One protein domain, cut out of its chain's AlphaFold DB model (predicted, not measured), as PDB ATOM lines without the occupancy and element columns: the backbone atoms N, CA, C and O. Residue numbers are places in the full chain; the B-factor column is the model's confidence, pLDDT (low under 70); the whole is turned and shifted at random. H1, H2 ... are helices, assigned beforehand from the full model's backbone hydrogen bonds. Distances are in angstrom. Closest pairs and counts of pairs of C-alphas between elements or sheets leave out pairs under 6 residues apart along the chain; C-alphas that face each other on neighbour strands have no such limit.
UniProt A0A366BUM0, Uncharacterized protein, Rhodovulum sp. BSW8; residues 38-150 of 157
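This is residues 38 to 150 of the 157 residues of an uncharacterized protein of Rhodovulum sp. BSW8 (UniProt A0A366BUM0). Long helix H1 runs the domain's length with H2 folded back beside it, a helical hairpin; H3 crosses H1, H4 packs on H1, short H5 on H2. The printed part has 113 residues, five named helices in that order, no named strand: all helix. It is compact, radius of gyration of the C-alphas 14.4 A, spanning 47 by 27 by 24 A.

H1, residues 38 to 69, touches H2, residues 77 to 97, opposite ways at a shallow tilt of 15 degrees, closest C-alphas Ala 52 and Ile 89, 6.0 A. H3, residues 103 to 113, only just touches H1, 3 pairs of C-alphas within 8 A, closest Ile 49 and Gln 110. H4, residues 125 to 134, touches H1, closest C-alphas Cys 51 and Cys 134, 5.6 A. In H1 to H4 every O i to N i+4 pair is within hydrogen-bond range.

H1, 46.5 A long, begins at C-alpha 38 (163.239, 179.832, 221.951); H4 ends at C-alpha 134 (142.320, 178.519, 222.614).

There is no cut; link H3 to H4 is long. pLDDT is under 70 for residues 140 to 150, of which 140 to 143 belong to H5.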
ATOM      1  N   ASP A  38     163.481 181.285 221.912       86.62
ATOM      2  CA  ASP A  38     163.239 179.832 221.951       86.62
ATOM      3  C   ASP A  38     162.119 179.439 222.929       86.62
ATOM      4  O   ASP A  38     161.299 178.568 222.633       86.62
ATOM      5  N   GLY A  39     162.037 180.124 224.077       84.62
ATOM      6  CA  GLY A  39     160.974 179.919 225.065       84.62
ATOM      7  C   GLY A  39     159.587 180.266 224.519       84.62
ATOM      8  O   GLY A  39     158.658 179.471 224.642       84.62
ATOM      9  N   VAL A  40     159.445 181.406 223.834       86.44
ATOM     10  CA  VAL A  40     158.171 181.812 223.214       86.44
ATOM     11  C   VAL A  40     157.816 180.899 222.041       86.44
ATOM     12  O   VAL A  40     156.654 180.524 221.889       86.44
ATOM     13  N   ALA A  41     158.797 180.505 221.225       86.19
ATOM     14  CA  ALA A  41     158.584 179.576 220.119       86.19
ATOM     15  C   ALA A  41     158.086 178.207 220.616       86.19
ATOM     16  O   ALA A  41     157.097 177.683 220.096       86.19
ATOM     17  N   THR A  42     158.711 177.671 221.669       88.50
ATOM     18  CA  THR A  42     158.308 176.407 222.306       88.50
ATOM     19  C   THR A  42     156.918 176.517 222.926       88.50
ATOM     20  O   THR A  42     156.062 175.671 222.669       88.50
ATOM     21  N   ALA A  43     156.648 177.588 223.675       87.56
ATOM     22  CA  ALA A  43     155.345 177.814 224.292       87.56
ATOM     23  C   ALA A  43     154.220 177.972 223.251       87.56
ATOM     24  O   ALA A  43     153.120 177.462 223.458       87.56
ATOM     25  N   ARG A  44     154.488 178.595 222.092       88.69
ATOM     26  CA  ARG A  44     153.528 178.663 220.972       88.69
ATOM     27  C   ARG A  44     153.256 177.300 220.356       88.69
ATOM     28  O   ARG A  44     152.099 176.981 220.095       88.69
ATOM     29  N   LEU A  45     154.296 176.494 220.138       90.44
ATOM     30  CA  LEU A  45     154.126 175.120 219.664       90.44
ATOM     31  C   LEU A  45     153.283 174.310 220.651       90.44
ATOM     32  O   LEU A  45     152.328 173.658 220.240       90.44
ATOM     33  N   GLN A  46     153.567 174.416 221.946       90.62
ATOM     34  CA  GLN A  46     152.796 173.744 222.985       90.62
ATOM     35  C   GLN A  46     151.334 174.205 223.007       90.62
ATOM     36  O   GLN A  46     150.436 173.369 222.951       90.62
ATOM     37  N   ALA A  47     151.066 175.512 223.001       88.94
ATOM     38  CA  ALA A  47     149.702 176.036 222.979       88.94
ATOM     39  C   ALA A  47     148.929 175.612 221.718       88.94
ATOM     40  O   ALA A  47     147.784 175.176 221.810       88.94
ATOM     41  N   GLY A  48     149.559 175.693 220.543       91.12
ATOM     42  CA  GLY A  48     148.919 175.317 219.286       91.12
ATOM     43  C   GLY A  48     148.626 173.821 219.187       91.12
ATOM     44  O   GLY A  48     147.538 173.447 218.758       91.12
ATOM     45  N   ILE A  49     149.551 172.966 219.638       92.19
ATOM     46  CA  ILE A  49     149.350 171.510 219.667       92.19
ATOM     47  C   ILE A  49     148.254 171.139 220.669       92.19
ATOM     48  O   ILE A  49     147.376 170.346 220.333       92.19
ATOM     49  N   LEU A  50     148.260 171.749 221.860       90.81
ATOM     50  CA  LEU A  50     147.212 171.557 222.862       90.81
ATOM     51  C   LEU A  50     145.834 171.897 222.288       90.81
ATOM     52  O   LEU A  50     144.920 171.082 222.366       90.81
ATOM     53  N   CYS A  51     145.693 173.086 221.698       90.12
ATOM     54  CA  CYS A  51     144.413 173.571 221.199       90.12
ATOM     55  C   CYS A  51     143.905 172.779 219.997       90.12
ATOM     56  O   CYS A  51     142.722 172.458 219.954       90.12
ATOM     57  N   ALA A  52     144.778 172.398 219.060       91.88
ATOM     58  CA  ALA A  52     144.385 171.553 217.936       91.88
ATOM     59  C   ALA A  52     143.953 170.149 218.394       91.88
ATOM     60  O   ALA A  52     142.955 169.617 217.905       91.88
ATOM     61  N   ALA A  53     144.671 169.553 219.352       92.19
ATOM     62  CA  ALA A  53     144.317 168.255 219.916       92.19
ATOM     63  C   ALA A  53     142.988 168.306 220.684       92.19
ATOM     64  O   ALA A  53     142.100 167.493 220.432       92.19
ATOM     65  N   TRP A  54     142.834 169.291 221.572       91.50
ATOM     66  CA  TRP A  54     141.619 169.495 222.357       91.50
ATOM     67  C   TRP A  54     140.396 169.763 221.474       91.50
ATOM     68  O   TRP A  54     139.341 169.172 221.676       91.50
ATOM     69  N   ALA A  55     140.549 170.605 220.451       90.69
ATOM     70  CA  ALA A  55     139.492 170.918 219.497       90.69
ATOM     71  C   ALA A  55     138.978 169.663 218.772       90.69
ATOM     72  O   ALA A  55     137.769 169.453 218.673       90.69
ATOM     73  N   ARG A  56     139.887 168.790 218.313       92.12
ATOM     74  CA  ARG A  56     139.513 167.513 217.684       92.12
ATOM     75  C   ARG A  56     138.823 166.563 218.657       92.12
ATOM     76  O   ARG A  56     137.872 165.893 218.260       92.12
ATOM     77  N   ASP A  57     139.266 166.510 219.913       91.94
ATOM     78  CA  ASP A  57     138.584 165.722 220.941       91.94
ATOM     79  C   ASP A  57     137.156 166.231 221.184       91.94
ATOM     80  O   ASP A  57     136.215 165.437 221.170       91.94
ATOM     81  N   MET A  58     136.976 167.549 221.315       90.56
ATOM     82  CA  MET A  58     135.667 168.164 221.545       90.56
ATOM     83  C   MET A  58     134.703 167.920 220.377       90.56
ATOM     84  O   MET A  58     133.568 167.489 220.584       90.56
ATOM     85  N   ILE A  59     135.177 168.076 219.136       90.50
ATOM     86  CA  ILE A  59     134.411 167.701 217.937       90.50
ATOM     87  C   ILE A  59     134.048 166.213 217.972       90.50
ATOM     88  O   ILE A  59     132.906 165.852 217.699       90.50
ATOM     89  N   GLY A  60     134.987 165.339 218.344       91.88
ATOM     90  CA  GLY A  60     134.736 163.905 218.466       91.88
ATOM     91  C   GLY A  60     133.685 163.563 219.528       91.88
ATOM     92  O   GLY A  60     132.891 162.642 219.327       91.88
ATOM     93  N   GLN A  61     133.654 164.291 220.647       91.31
ATOM     94  CA  GLN A  61     132.627 164.143 221.681       91.31
ATOM     95  C   GLN A  61     131.244 164.546 221.159       91.31
ATOM     96  O   GLN A  61     130.303 163.754 221.272       91.31
ATOM     97  N   HIS A  62     131.135 165.714 220.522       88.94
ATOM     98  CA  HIS A  62     129.887 166.190 219.915       88.94
ATOM     99  C   HIS A  62     129.403 165.269 218.793       88.94
ATOM    100  O   HIS A  62     128.221 164.941 218.725       88.94
ATOM    101  N   TRP A  63     130.315 164.747 217.974       90.94
ATOM    102  CA  TRP A  63     129.976 163.793 216.919       90.94
ATOM    103  C   TRP A  63     129.368 162.502 217.475       90.94
ATOM    104  O   TRP A  63     128.324 162.056 217.006       90.94
ATOM    105  N   ARG A  64     129.982 161.916 218.516       91.62
ATOM    106  CA  ARG A  64     129.457 160.703 219.174       91.62
ATOM    107  C   ARG A  64     128.079 160.929 219.788       91.62
ATOM    108  O   ARG A  64     127.253 160.020 219.781       91.62
ATOM    109  N   ARG A  65     127.833 162.130 220.312       88.75
ATOM    110  CA  ARG A  65     126.514 162.522 220.808       88.75
ATOM    111  C   ARG A  65     125.487 162.561 219.673       88.75
ATOM    112  O   ARG A  65     124.443 161.932 219.803       88.75
ATOM    113  N   LEU A  66     125.810 163.200 218.548       88.31
ATOM    114  CA  LEU A  66     124.933 163.234 217.371       88.31
ATOM    115  C   LEU A  66     124.694 161.839 216.777       88.31
ATOM    116  O   LEU A  66     123.619 161.572 216.252       88.31
ATOM    117  N   ASP A  67     125.669 160.930 216.837       91.50
ATOM    118  CA  ASP A  67     125.464 159.528 216.440       91.50
ATOM    119  C   ASP A  67     124.459 158.806 217.347       91.50
ATOM    120  O   ASP A  67     123.744 157.922 216.877       91.50
ATOM    121  N   HIS A  68     124.379 159.185 218.624       89.88
ATOM    122  CA  HIS A  68     123.404 158.639 219.566       89.88
ATOM    123  C   HIS A  68     122.007 159.258 219.402       89.88
ATOM    124  O   HIS A  68     121.018 158.534 219.476       89.88
ATOM    125  N   GLU A  69     121.925 160.574 219.187       88.88
ATOM    126  CA  GLU A  69     120.661 161.324 219.110       88.88
ATOM    127  C   GLU A  69     119.976 161.183 217.740       88.88
ATOM    128  O   GLU A  69     118.792 160.849 217.676       88.88
ATOM    129  N   ASP A  70     120.724 161.363 216.646       88.06
ATOM    130  CA  ASP A  70     120.182 161.374 215.277       88.06
ATOM    131  C   ASP A  70     120.356 160.028 214.552       88.06
ATOM    132  O   ASP A  70     119.778 159.796 213.488       88.06
ATOM    133  N   GLY A  71     121.180 159.137 215.110       87.88
ATOM    134  CA  GLY A  71     121.613 157.894 214.481       87.88
ATOM    135  C   GLY A  71     122.875 158.055 213.616       87.88
ATOM    136  O   GLY A  71     123.137 159.126 213.056       87.88
ATOM    137  N   PRO A  72     123.683 156.988 213.473       87.31
ATOM    138  CA  PRO A  72     124.942 157.039 212.740       87.31
ATOM    139  C   PRO A  72     124.725 157.273 211.241       87.31
ATOM    140  O   PRO A  72     123.769 156.785 210.643       87.31
ATOM    141  N   GLY A  73     125.657 157.994 210.615       83.81
ATOM    142  CA  GLY A  73     125.634 158.247 209.168       83.81
ATOM    143  C   GLY A  73     124.617 159.286 208.678       83.81
ATOM    144  O   GLY A  73     124.509 159.489 207.469       83.81
ATOM    145  N   THR A  74     123.900 159.979 209.568       88.06
ATOM    146  CA  THR A  74     123.107 161.162 209.196       88.06
ATOM    147  C   THR A  74     124.013 162.355 208.851       88.06
ATOM    148  O   THR A  74     125.194 162.381 209.203       88.06
ATOM    149  N   TRP A  75     123.488 163.344 208.121       91.25
ATOM    150  CA  TRP A  75     124.230 164.550 207.719       91.25
ATOM    151  C   TRP A  75     123.448 165.821 208.068       91.25
ATOM    152  O   TRP A  75     122.989 166.563 207.197       91.25
ATOM    153  N   SER A  76     123.235 166.033 209.368       88.19
ATOM    154  CA  SER A  76     122.540 167.204 209.908       88.19
ATOM    155  C   SER A  76     123.355 168.495 209.747       88.19
ATOM    156  O   SER A  76     124.545 168.470 209.420       88.19
ATOM    157  N   ALA A  77     122.706 169.642 209.968       86.38
ATOM    158  CA  ALA A  77     123.384 170.937 209.979       86.38
ATOM    159  C   ALA A  77     124.493 170.984 211.047       86.38
ATOM    160  O   ALA A  77     125.580 171.481 210.769       86.38
ATOM    161  N   ASP A  78     124.271 170.378 212.216       84.81
ATOM    162  CA  ASP A  78     125.282 170.314 213.277       84.81
ATOM    163  C   ASP A  78     126.519 169.513 212.843       84.81
ATOM    164  O   ASP A  78     127.649 169.945 213.061       84.81
ATOM    165  N   ARG A  79     126.340 168.393 212.125       87.75
ATOM    166  CA  ARG A  79     127.471 167.628 211.562       87.75
ATOM    167  C   ARG A  79     128.235 168.408 210.499       87.75
ATOM    168  O   ARG A  79     129.456 168.295 210.427       87.75
ATOM    169  N   GLN A  80     127.540 169.218 209.698       88.50
ATOM    170  CA  GLN A  80     128.191 170.132 208.755       88.50
ATOM    171  C   GLN A  80     129.038 171.167 209.500       88.50
ATOM    172  O   GLN A  80     130.186 171.383 209.123       88.50
ATOM    173  N   THR A  81     128.519 171.745 210.585       85.19
ATOM    174  CA  THR A  81     129.270 172.670 211.445       85.19
ATOM    175  C   THR A  81     130.521 172.009 212.021       85.19
ATOM    176  O   THR A  81     131.616 172.546 211.855       85.19
ATOM    177  N   LEU A  82     130.398 170.811 212.607       87.44
ATOM    178  CA  LEU A  82     131.544 170.047 213.118       87.44
ATOM    179  C   LEU A  82     132.576 169.745 212.017       87.44
ATOM    180  O   LEU A  82     133.782 169.832 212.243       87.44
ATOM    181  N   TRP A  83     132.116 169.428 210.805       89.19
ATOM    182  CA  TRP A  83     132.990 169.198 209.656       89.19
ATOM    183  C   TRP A  83     133.756 170.459 209.233       89.19
ATOM    184  O   TRP A  83     134.963 170.398 208.992       89.19
ATOM    185  N   PHE A  84     133.093 171.619 209.186       86.75
ATOM    186  CA  PHE A  84     133.768 172.891 208.913       86.75
ATOM    187  C   PHE A  84     134.793 173.240 209.995       86.75
ATOM    188  O   PHE A  84     135.891 173.695 209.670       86.75
ATOM    189  N   GLN A  85     134.477 172.958 211.261       86.94
ATOM    190  CA  GLN A  85     135.400 173.164 212.375       86.94
ATOM    191  C   GLN A  85     136.670 172.319 212.251       86.94
ATOM    192  O   GLN A  85     137.756 172.838 212.510       86.94
ATOM    193  N   LEU A  86     136.581 171.068 211.780       88.94
ATOM    194  CA  LEU A  86     137.775 170.268 211.469       88.94
ATOM    195  C   LEU A  86     138.659 170.957 210.421       88.94
ATOM    196  O   LEU A  86     139.867 171.075 210.622       88.94
ATOM    197  N   GLY A  87     138.057 171.495 209.356       88.31
ATOM    198  CA  GLY A  87     138.787 172.249 208.333       88.31
ATOM    199  C   GLY A  87     139.485 173.502 208.878       88.31
ATOM    200  O   GLY A  87     140.571 173.855 208.418       88.31
ATOM    201  N   TRP A  88     138.910 174.168 209.883       87.62
ATOM    202  CA  TRP A  88     139.552 175.308 210.546       87.62
ATOM    203  C   TRP A  88     140.752 174.904 211.399       87.62
ATOM    204  O   TRP A  88     141.746 175.631 211.418       87.62
ATOM    205  N   ILE A  89     140.688 173.746 212.063       90.19
ATOM    206  CA  ILE A  89     141.838 173.193 212.790       90.19
ATOM    207  C   ILE A  89     142.964 172.888 211.800       90.19
ATOM    208  O   ILE A  89     144.100 173.303 212.020       90.19
ATOM    209  N   ASP A  90     142.648 172.234 210.682       90.56
ATOM    210  CA  ASP A  90     143.639 171.898 209.659       90.56
ATOM    211  C   ASP A  90     144.278 173.158 209.051       90.56
ATOM    212  O   ASP A  90     145.494 173.213 208.848       90.56
ATOM    213  N   GLU A  91     143.490 174.212 208.816       89.50
ATOM    214  CA  GLU A  91     144.001 175.500 208.341       89.50
ATOM    215  C   GLU A  91     144.912 176.182 209.369       89.50
ATOM    216  O   GLU A  91     145.975 176.701 209.007       89.50
ATOM    217  N   PHE A  92     144.534 176.159 210.651       90.75
ATOM    218  CA  PHE A  92     145.379 176.672 211.726       90.75
ATOM    219  C   PHE A  92     146.719 175.939 211.760       90.75
ATOM    220  O   PHE A  92     147.777 176.575 211.753       90.75
ATOM    221  N   GLU A  93     146.695 174.606 211.753       91.31
ATOM    222  CA  GLU A  93     147.919 173.822 211.760       91.31
ATOM    223  C   GLU A  93     148.762 174.163 210.538       91.31
ATOM    224  O   GLU A  93     149.937 174.494 210.693       91.31
ATOM    225  N   ARG A  94     148.167 174.166 209.338       91.19
ATOM    226  CA  ARG A  94     148.839 174.503 208.076       91.19
ATOM    227  C   ARG A  94     149.551 175.845 208.125       91.19
ATOM    228  O   ARG A  94     150.672 175.955 207.630       91.19
ATOM    229  N   ARG A  95     148.910 176.854 208.706       89.00
ATOM    230  CA  ARG A  95     149.424 178.222 208.725       89.00
ATOM    231  C   ARG A  95     150.416 178.481 209.853       89.00
ATOM    232  O   ARG A  95     151.363 179.236 209.650       89.00
ATOM    233  N   TYR A  96     150.214 177.879 211.023       88.00
ATOM    234  CA  TYR A  96     150.941 178.256 212.238       88.00
ATOM    235  C   TYR A  96     151.823 177.143 212.814       88.00
ATOM    236  O   TYR A  96     152.840 177.457 213.435       88.00
ATOM    237  N   LEU A  97     151.502 175.867 212.589       90.25
ATOM    238  CA  LEU A  97     152.297 174.737 213.090       90.25
ATOM    239  C   LEU A  97     153.180 174.110 212.010       90.25
ATOM    240  O   LEU A  97     154.386 174.000 212.212       90.25
ATOM    241  N   ARG A  98     152.621 173.749 210.847       90.19
ATOM    242  CA  ARG A  98     153.352 173.036 209.783       90.19
ATOM    243  C   ARG A  98     154.622 173.761 209.293       90.19
ATOM    244  O   ARG A  98     155.562 173.056 208.943       90.19
ATOM    245  N   PRO A  99     154.730 175.110 209.297       89.19
ATOM    246  CA  PRO A  99     155.991 175.781 208.962       89.19
ATOM    247  C   PRO A  99     157.133 175.529 209.959       89.19
ATOM    248  O   PRO A  99     158.281 175.834 209.655       89.19
ATOM    249  N   ARG A 100     156.824 175.032 211.162       86.75
ATOM    250  CA  ARG A 100     157.766 174.878 212.284       86.75
ATOM    251  C   ARG A 100     158.022 173.419 212.649       86.75
ATOM    252  O   ARG A 100     159.078 173.103 213.182       86.75
ATOM    253  N   ILE A 101     157.052 172.546 212.404       91.62
ATOM    254  CA  ILE A 101     157.108 171.142 212.795       91.62
ATOM    255  C   ILE A 101     156.338 170.303 211.784       91.62
ATOM    256  O   ILE A 101     155.282 170.732 211.337       91.62
ATOM    257  N   ASP A 102     156.822 169.117 211.413       93.62
ATOM    258  CA  ASP A 102     156.079 168.162 210.579       93.62
ATOM    259  C   ASP A 102     154.976 167.428 211.389       93.62
ATOM    260  O   ASP A 102     154.766 167.703 212.574       93.62
ATOM    261  N   ALA A 103     154.137 166.629 210.723       90.31
ATOM    262  CA  ALA A 103     152.931 166.074 211.348       90.31
ATOM    263  C   ALA A 103     153.269 164.933 212.315       90.31
ATOM    264  O   ALA A 103     152.634 164.804 213.360       90.31
ATOM    265  N   GLU A 104     154.297 164.150 211.992       94.44
ATOM    266  CA  GLU A 104     154.790 163.056 212.826       94.44
ATOM    267  C   GLU A 104     155.428 163.614 214.100       94.44
ATOM    268  O   GLU A 104     155.059 163.230 215.210       94.44
ATOM    269  N   SER A 105     156.287 164.622 213.956       94.06
ATOM    270  CA  SER A 105     156.889 165.340 215.077       94.06
ATOM    271  C   SER A 105     155.831 166.014 215.957       94.06
ATOM    272  O   SER A 105     155.966 166.024 217.179       94.06
ATOM    273  N   GLN A 106     154.744 166.539 215.376       93.31
ATOM    274  CA  GLN A 106     153.632 167.094 216.156       93.31
ATOM    275  C   GLN A 106     152.967 166.033 217.037       93.31
ATOM    276  O   GLN A 106     152.736 166.280 218.220       93.31
ATOM    277  N   GLN A 107     152.680 164.857 216.476       91.75
ATOM    278  CA  GLN A 107     152.099 163.741 217.225       91.75
ATOM    279  C   GLN A 107     153.054 163.246 218.318       91.75
ATOM    280  O   GLN A 107     152.626 163.006 219.448       91.75
ATOM    281  N   ALA A 108     154.352 163.164 218.015       93.56
ATOM    282  CA  ALA A 108     155.375 162.784 218.984       93.56
ATOM    283  C   ALA A 108     155.465 163.784 220.150       93.56
ATOM    284  O   ALA A 108     155.477 163.371 221.311       93.56
ATOM    285  N   LEU A 109     155.466 165.094 219.869       92.56
ATOM    286  CA  LEU A 109     155.464 166.128 220.910       92.56
ATOM    287  C   LEU A 109     154.174 166.118 221.728       92.56
ATOM    288  O   LEU A 109     154.235 166.238 222.948       92.56
ATOM    289  N   GLN A 110     153.018 165.926 221.090       91.56
ATOM    290  CA  GLN A 110     151.750 165.790 221.801       91.56
ATOM    291  C   GLN A 110     151.800 164.629 222.803       91.56
ATOM    292  O   GLN A 110     151.445 164.814 223.965       91.56
ATOM    293  N   ALA A 111     152.275 163.454 222.379       91.81
ATOM    294  CA  ALA A 111     152.406 162.285 223.248       91.81
ATOM    295  C   ALA A 111     153.447 162.491 224.364       91.81
ATOM    296  O   ALA A 111     153.260 162.010 225.482       91.81
ATOM    297  N   ALA A 112     154.527 163.225 224.084       90.88
ATOM    298  CA  ALA A 112     155.552 163.541 225.073       90.88
ATOM    299  C   ALA A 112     155.060 164.540 226.135       90.88
ATOM    300  O   ALA A 112     155.349 164.374 227.321       90.88
ATOM    301  N   TRP A 113     154.319 165.574 225.728       88.19
ATOM    302  CA  TRP A 113     153.825 166.623 226.625       88.19
ATOM    303  C   TRP A 113     152.555 166.221 227.381       88.19
ATOM    304  O   TRP A 113     152.411 166.568 228.554       88.19
ATOM    305  N   TRP A 114     151.669 165.444 226.752       87.88
ATOM    306  CA  TRP A 114     150.436 164.925 227.353       87.88
ATOM    307  C   TRP A 114     150.321 163.409 227.145       87.88
ATOM    308  O   TRP A 114     149.505 162.951 226.344       87.88
ATOM    309  N   PRO A 115     151.093 162.596 227.889       83.56
ATOM    310  CA  PRO A 115     151.087 161.137 227.733       83.56
ATOM    311  C   PRO A 115     149.740 160.485 228.079       83.56
ATOM    312  O   PRO A 115     149.451 159.389 227.611       83.56
ATOM    313  N   GLY A 116     148.903 161.155 228.880       81.69
ATOM    314  CA  GLY A 116     147.525 160.738 229.166       81.69
ATOM    315  C   GLY A 116     146.494 161.195 228.127       81.69
ATOM    316  O   GLY A 116     145.311 160.919 228.291       81.69
ATOM    317  N   GLY A 117     146.928 161.897 227.077       83.81
ATOM    318  CA  GLY A 117     146.058 162.552 226.108       83.81
ATOM    319  C   GLY A 117     145.585 163.940 226.548       83.81
ATOM    320  O   GLY A 117     145.792 164.377 227.680       83.81
ATOM    321  N   VAL A 118     144.949 164.639 225.608       83.19
ATOM    322  CA  VAL A 118     144.298 165.936 225.814       83.19
ATOM    323  C   VAL A 118     142.804 165.703 225.637       83.19
ATOM    324  O   VAL A 118     142.313 165.685 224.514       83.19
ATOM    325  N   SER A 119     142.095 165.452 226.732       84.25
ATOM    326  CA  SER A 119     140.642 165.300 226.704       84.25
ATOM    327  C   SER A 119     140.029 165.844 227.983       84.25
ATOM    328  O   SER A 119     140.542 165.633 229.083       84.25
ATOM    329  N   THR A 120     138.929 166.565 227.818       83.94
ATOM    330  CA  THR A 120     138.106 167.099 228.903       83.94
ATOM    331  C   THR A 120     136.646 166.876 228.534       83.94
ATOM    332  O   THR A 120     136.298 167.198 227.396       83.94
ATOM    333  N   PRO A 121     135.779 166.393 229.439       84.06
ATOM    334  CA  PRO A 121     134.360 166.230 229.126       84.06
ATOM    335  C   PRO A 121     133.721 167.544 228.653       84.06
ATOM    336  O   PRO A 121     133.969 168.596 229.252       84.06
ATOM    337  N   ALA A 122     132.892 167.496 227.611       83.50
ATOM    338  CA  ALA A 122     132.054 168.629 227.211       83.50
ATOM    339  C   ALA A 122     131.193 169.115 228.396       83.50
ATOM    340  O   ALA A 122     130.736 168.308 229.211       83.50
ATOM    341  N   GLY A 123     131.014 170.432 228.529       78.50
ATOM    342  CA  GLY A 123     130.327 171.064 229.663       78.50
ATOM    343  C   GLY A 123     131.094 171.059 230.996       78.50
ATOM    344  O   GLY A 123     130.556 171.492 232.016       78.50
ATOM    345  N   SER A 124     132.337 170.558 231.037       82.81
ATOM    346  CA  SER A 124     133.178 170.634 232.242       82.81
ATOM    347  C   SER A 124     133.828 172.009 232.413       82.81
ATOM    348  O   SER A 124     134.131 172.718 231.449       82.81
ATOM    349  N   SER A 125     134.135 172.371 233.663       81.25
ATOM    350  CA  SER A 125     134.888 173.589 233.982       81.25
ATOM    351  C   SER A 125     136.267 173.639 233.320       81.25
ATOM    352  O   SER A 125     136.780 174.715 233.010       81.25
ATOM    353  N   GLU A 126     136.874 172.478 233.117       82.00
ATOM    354  CA  GLU A 126     138.160 172.267 232.473       82.00
ATOM    355  C   GLU A 126     138.057 172.545 230.971       82.00
ATOM    356  O   GLU A 126     138.887 173.279 230.434       82.00
ATOM    357  N   ALA A 127     137.002 172.053 230.309       83.12
ATOM    358  CA  ALA A 127     136.726 172.362 228.907       83.12
ATOM    359  C   ALA A 127     136.550 173.873 228.697       83.12
ATOM    360  O   ALA A 127     137.164 174.446 227.800       83.12
ATOM    361  N   GLY A 128     135.810 174.550 229.584       83.19
ATOM    362  CA  GLY A 128     135.658 176.008 229.538       83.19
ATOM    363  C   GLY A 128     136.970 176.781 229.753       83.19
ATOM    364  O   GLY A 128     137.161 177.858 229.183       83.19
ATOM    365  N   GLN A 129     137.903 176.255 230.554       84.12
ATOM    366  CA  GLN A 129     139.226 176.863 230.748       84.12
ATOM    367  C   GLN A 129     140.113 176.725 229.510       84.12
ATOM    368  O   GLN A 129     140.700 177.718 229.076       84.12
ATOM    369  N   ILE A 130     140.182 175.526 228.923       85.06
ATOM    370  CA  ILE A 130     140.965 175.290 227.704       85.06
ATOM    371  C   ILE A 130     140.364 176.066 226.531       85.06
ATOM    372  O   ILE A 130     141.108 176.691 225.779       85.06
ATOM    373  N   HIS A 131     139.034 176.131 226.425       85.94
ATOM    374  CA  HIS A 131     138.370 176.942 225.409       85.94
ATOM    375  C   HIS A 131     138.833 178.404 225.474       85.94
ATOM    376  O   HIS A 131     139.351 178.923 224.488       85.94
ATOM    377  N   ARG A 132     138.763 179.049 226.651       84.94
ATOM    378  CA  ARG A 132     139.221 180.442 226.834       84.94
ATOM    379  C   ARG A 132     140.681 180.660 226.449       84.94
ATOM    380  O   ARG A 132     141.021 181.732 225.954       84.94
ATOM    381  N   LEU A 133     141.540 179.672 226.681       84.81
ATOM    382  CA  LEU A 133     142.918 179.724 226.213       84.81
ATOM    383  C   LEU A 133     142.976 179.684 224.681       84.81
ATOM    384  O   LEU A 133     143.617 180.537 224.072       84.81
ATOM    385  N   CYS A 134     142.298 178.718 224.061       86.81
ATOM    386  CA  CYS A 134     142.320 178.519 222.614       86.81
ATOM    387  C   CYS A 134     141.680 179.674 221.837       86.81
ATOM    388  O   CYS A 134     142.123 179.967 220.731       86.81
ATOM    389  N   LEU A 135     140.744 180.410 222.445       85.12
ATOM    390  CA  LEU A 135     140.202 181.666 221.910       85.12
ATOM    391  C   LEU A 135     141.256 182.757 221.679       85.12
ATOM    392  O   LEU A 135     141.016 183.689 220.917       85.12
ATOM    393  N   ARG A 136     142.410 182.680 222.349       84.56
ATOM    394  CA  ARG A 136     143.497 183.662 222.201       84.56
ATOM    395  C   ARG A 136     144.394 183.351 221.006       84.56
ATOM    396  O   ARG A 136     145.151 184.216 220.578       84.56
ATOM    397  N   LEU A 137     144.322 182.133 220.470       85.62
ATOM    398  CA  LEU A 137     145.085 181.733 219.296       85.62
ATOM    399  C   LEU A 137     144.438 182.295 218.023       85.62
ATOM    400  O   LEU A 137     143.219 182.455 217.959       85.62
ATOM    401  N   PRO A 138     145.235 182.590 216.983       79.81
ATOM    402  CA  PRO A 138     144.714 183.093 215.724       79.81
ATOM    403  C   PRO A 138     143.828 182.046 215.046       79.81
ATOM    404  O   PRO A 138     144.137 180.856 215.031       79.81
ATOM    405  N   GLY A 139     142.772 182.516 214.392       73.50
ATOM    406  CA  GLY A 139     141.827 181.653 213.698       73.50
ATOM    407  C   GLY A 139     140.599 181.334 214.543       73.50
ATOM    408  O   GLY A 139     140.259 182.048 215.481       73.50
ATOM    409  N   LEU A 140     139.881 180.289 214.135       58.84
ATOM    410  CA  LEU A 140     138.474 180.111 214.480       58.84
ATOM    411  C   LEU A 140     138.215 179.098 215.606       58.84
ATOM    412  O   LEU A 140     137.120 178.544 215.689       58.84
ATOM    413  N   PHE A 141     139.181 178.887 216.510       63.72
ATOM    414  CA  PHE A 141     138.925 178.150 217.760       63.72
ATOM    415  C   PHE A 141     137.788 178.795 218.584       63.72
ATOM    416  O   PHE A 141     137.146 178.101 219.360       63.72
ATOM    417  N   GLY A 142     137.485 180.073 218.290       55.91
ATOM    418  CA  GLY A 142     136.246 180.830 218.547       55.91
ATOM    419  C   GLY A 142     134.921 180.092 218.454       55.91
ATOM    420  O   GLY A 142     133.981 180.406 219.172       55.91
ATOM    421  N   SER A 143     134.839 179.164 217.511       58.28
ATOM    422  CA  SER A 143     133.584 178.532 217.115       58.28
ATOM    423  C   SER A 143     133.309 177.209 217.806       58.28
ATOM    424  O   SER A 143     132.229 176.660 217.621       58.28
ATOM    425  N   ILE A 144     134.276 176.655 218.537       65.94
ATOM    426  CA  ILE A 144     134.091 175.382 219.226       65.94
ATOM    427  C   ILE A 144     133.468 175.705 220.570       65.94
ATOM    428  O   ILE A 144     134.167 176.034 221.521       65.94
ATOM    429  N   ASP A 145     132.146 175.622 220.638       68.25
ATOM    430  CA  ASP A 145     131.435 175.828 221.887       68.25
ATOM    431  C   ASP A 145     131.568 174.569 222.781       68.25
ATOM    432  O   ASP A 145     131.117 173.480 222.395       68.25
ATOM    433  N   PRO A 146     132.221 174.674 223.959       62.19
ATOM    434  CA  PRO A 146     132.351 173.563 224.900       62.19
ATOM    435  C   PRO A 146     131.036 173.246 225.628       62.19
ATOM    436  O   PRO A 146     130.930 172.170 226.221       62.19
ATOM    437  N   ASP A 147     130.068 174.168 225.585       63.81
ATOM    438  CA  ASP A 147     128.808 174.152 226.325       63.81
ATOM    439  C   ASP A 147     127.572 174.010 225.407       63.81
ATOM    440  O   ASP A 147     126.483 173.714 225.905       63.81
ATOM    441  N   ALA A 148     127.712 174.186 224.083       55.84
ATOM    442  CA  ALA A 148     126.582 174.162 223.149       55.84
ATOM    443  C   ALA A 148     125.800 172.834 223.184       55.84
ATOM    444  O   ALA A 148     126.366 171.760 222.938       55.84
ATOM    445  N   PRO A 149     124.467 172.885 223.375       48.31
ATOM    446  CA  PRO A 149     123.559 171.903 222.804       48.31
ATOM    447  C   PRO A 149     123.342 172.187 221.297       48.31
ATOM    448  O   PRO A 149     123.482 173.333 220.868       48.31
ATOM    449  N   PRO A 150     123.000 171.172 220.478       39.91
ATOM    450  CA  PRO A 150     122.888 171.315 219.022       39.91
ATOM    451  C   PRO A 150     121.852 172.373 218.598       39.91
ATOM    452  O   PRO A 150     120.784 172.487 219.208       39.91
TER     453      PRO A 150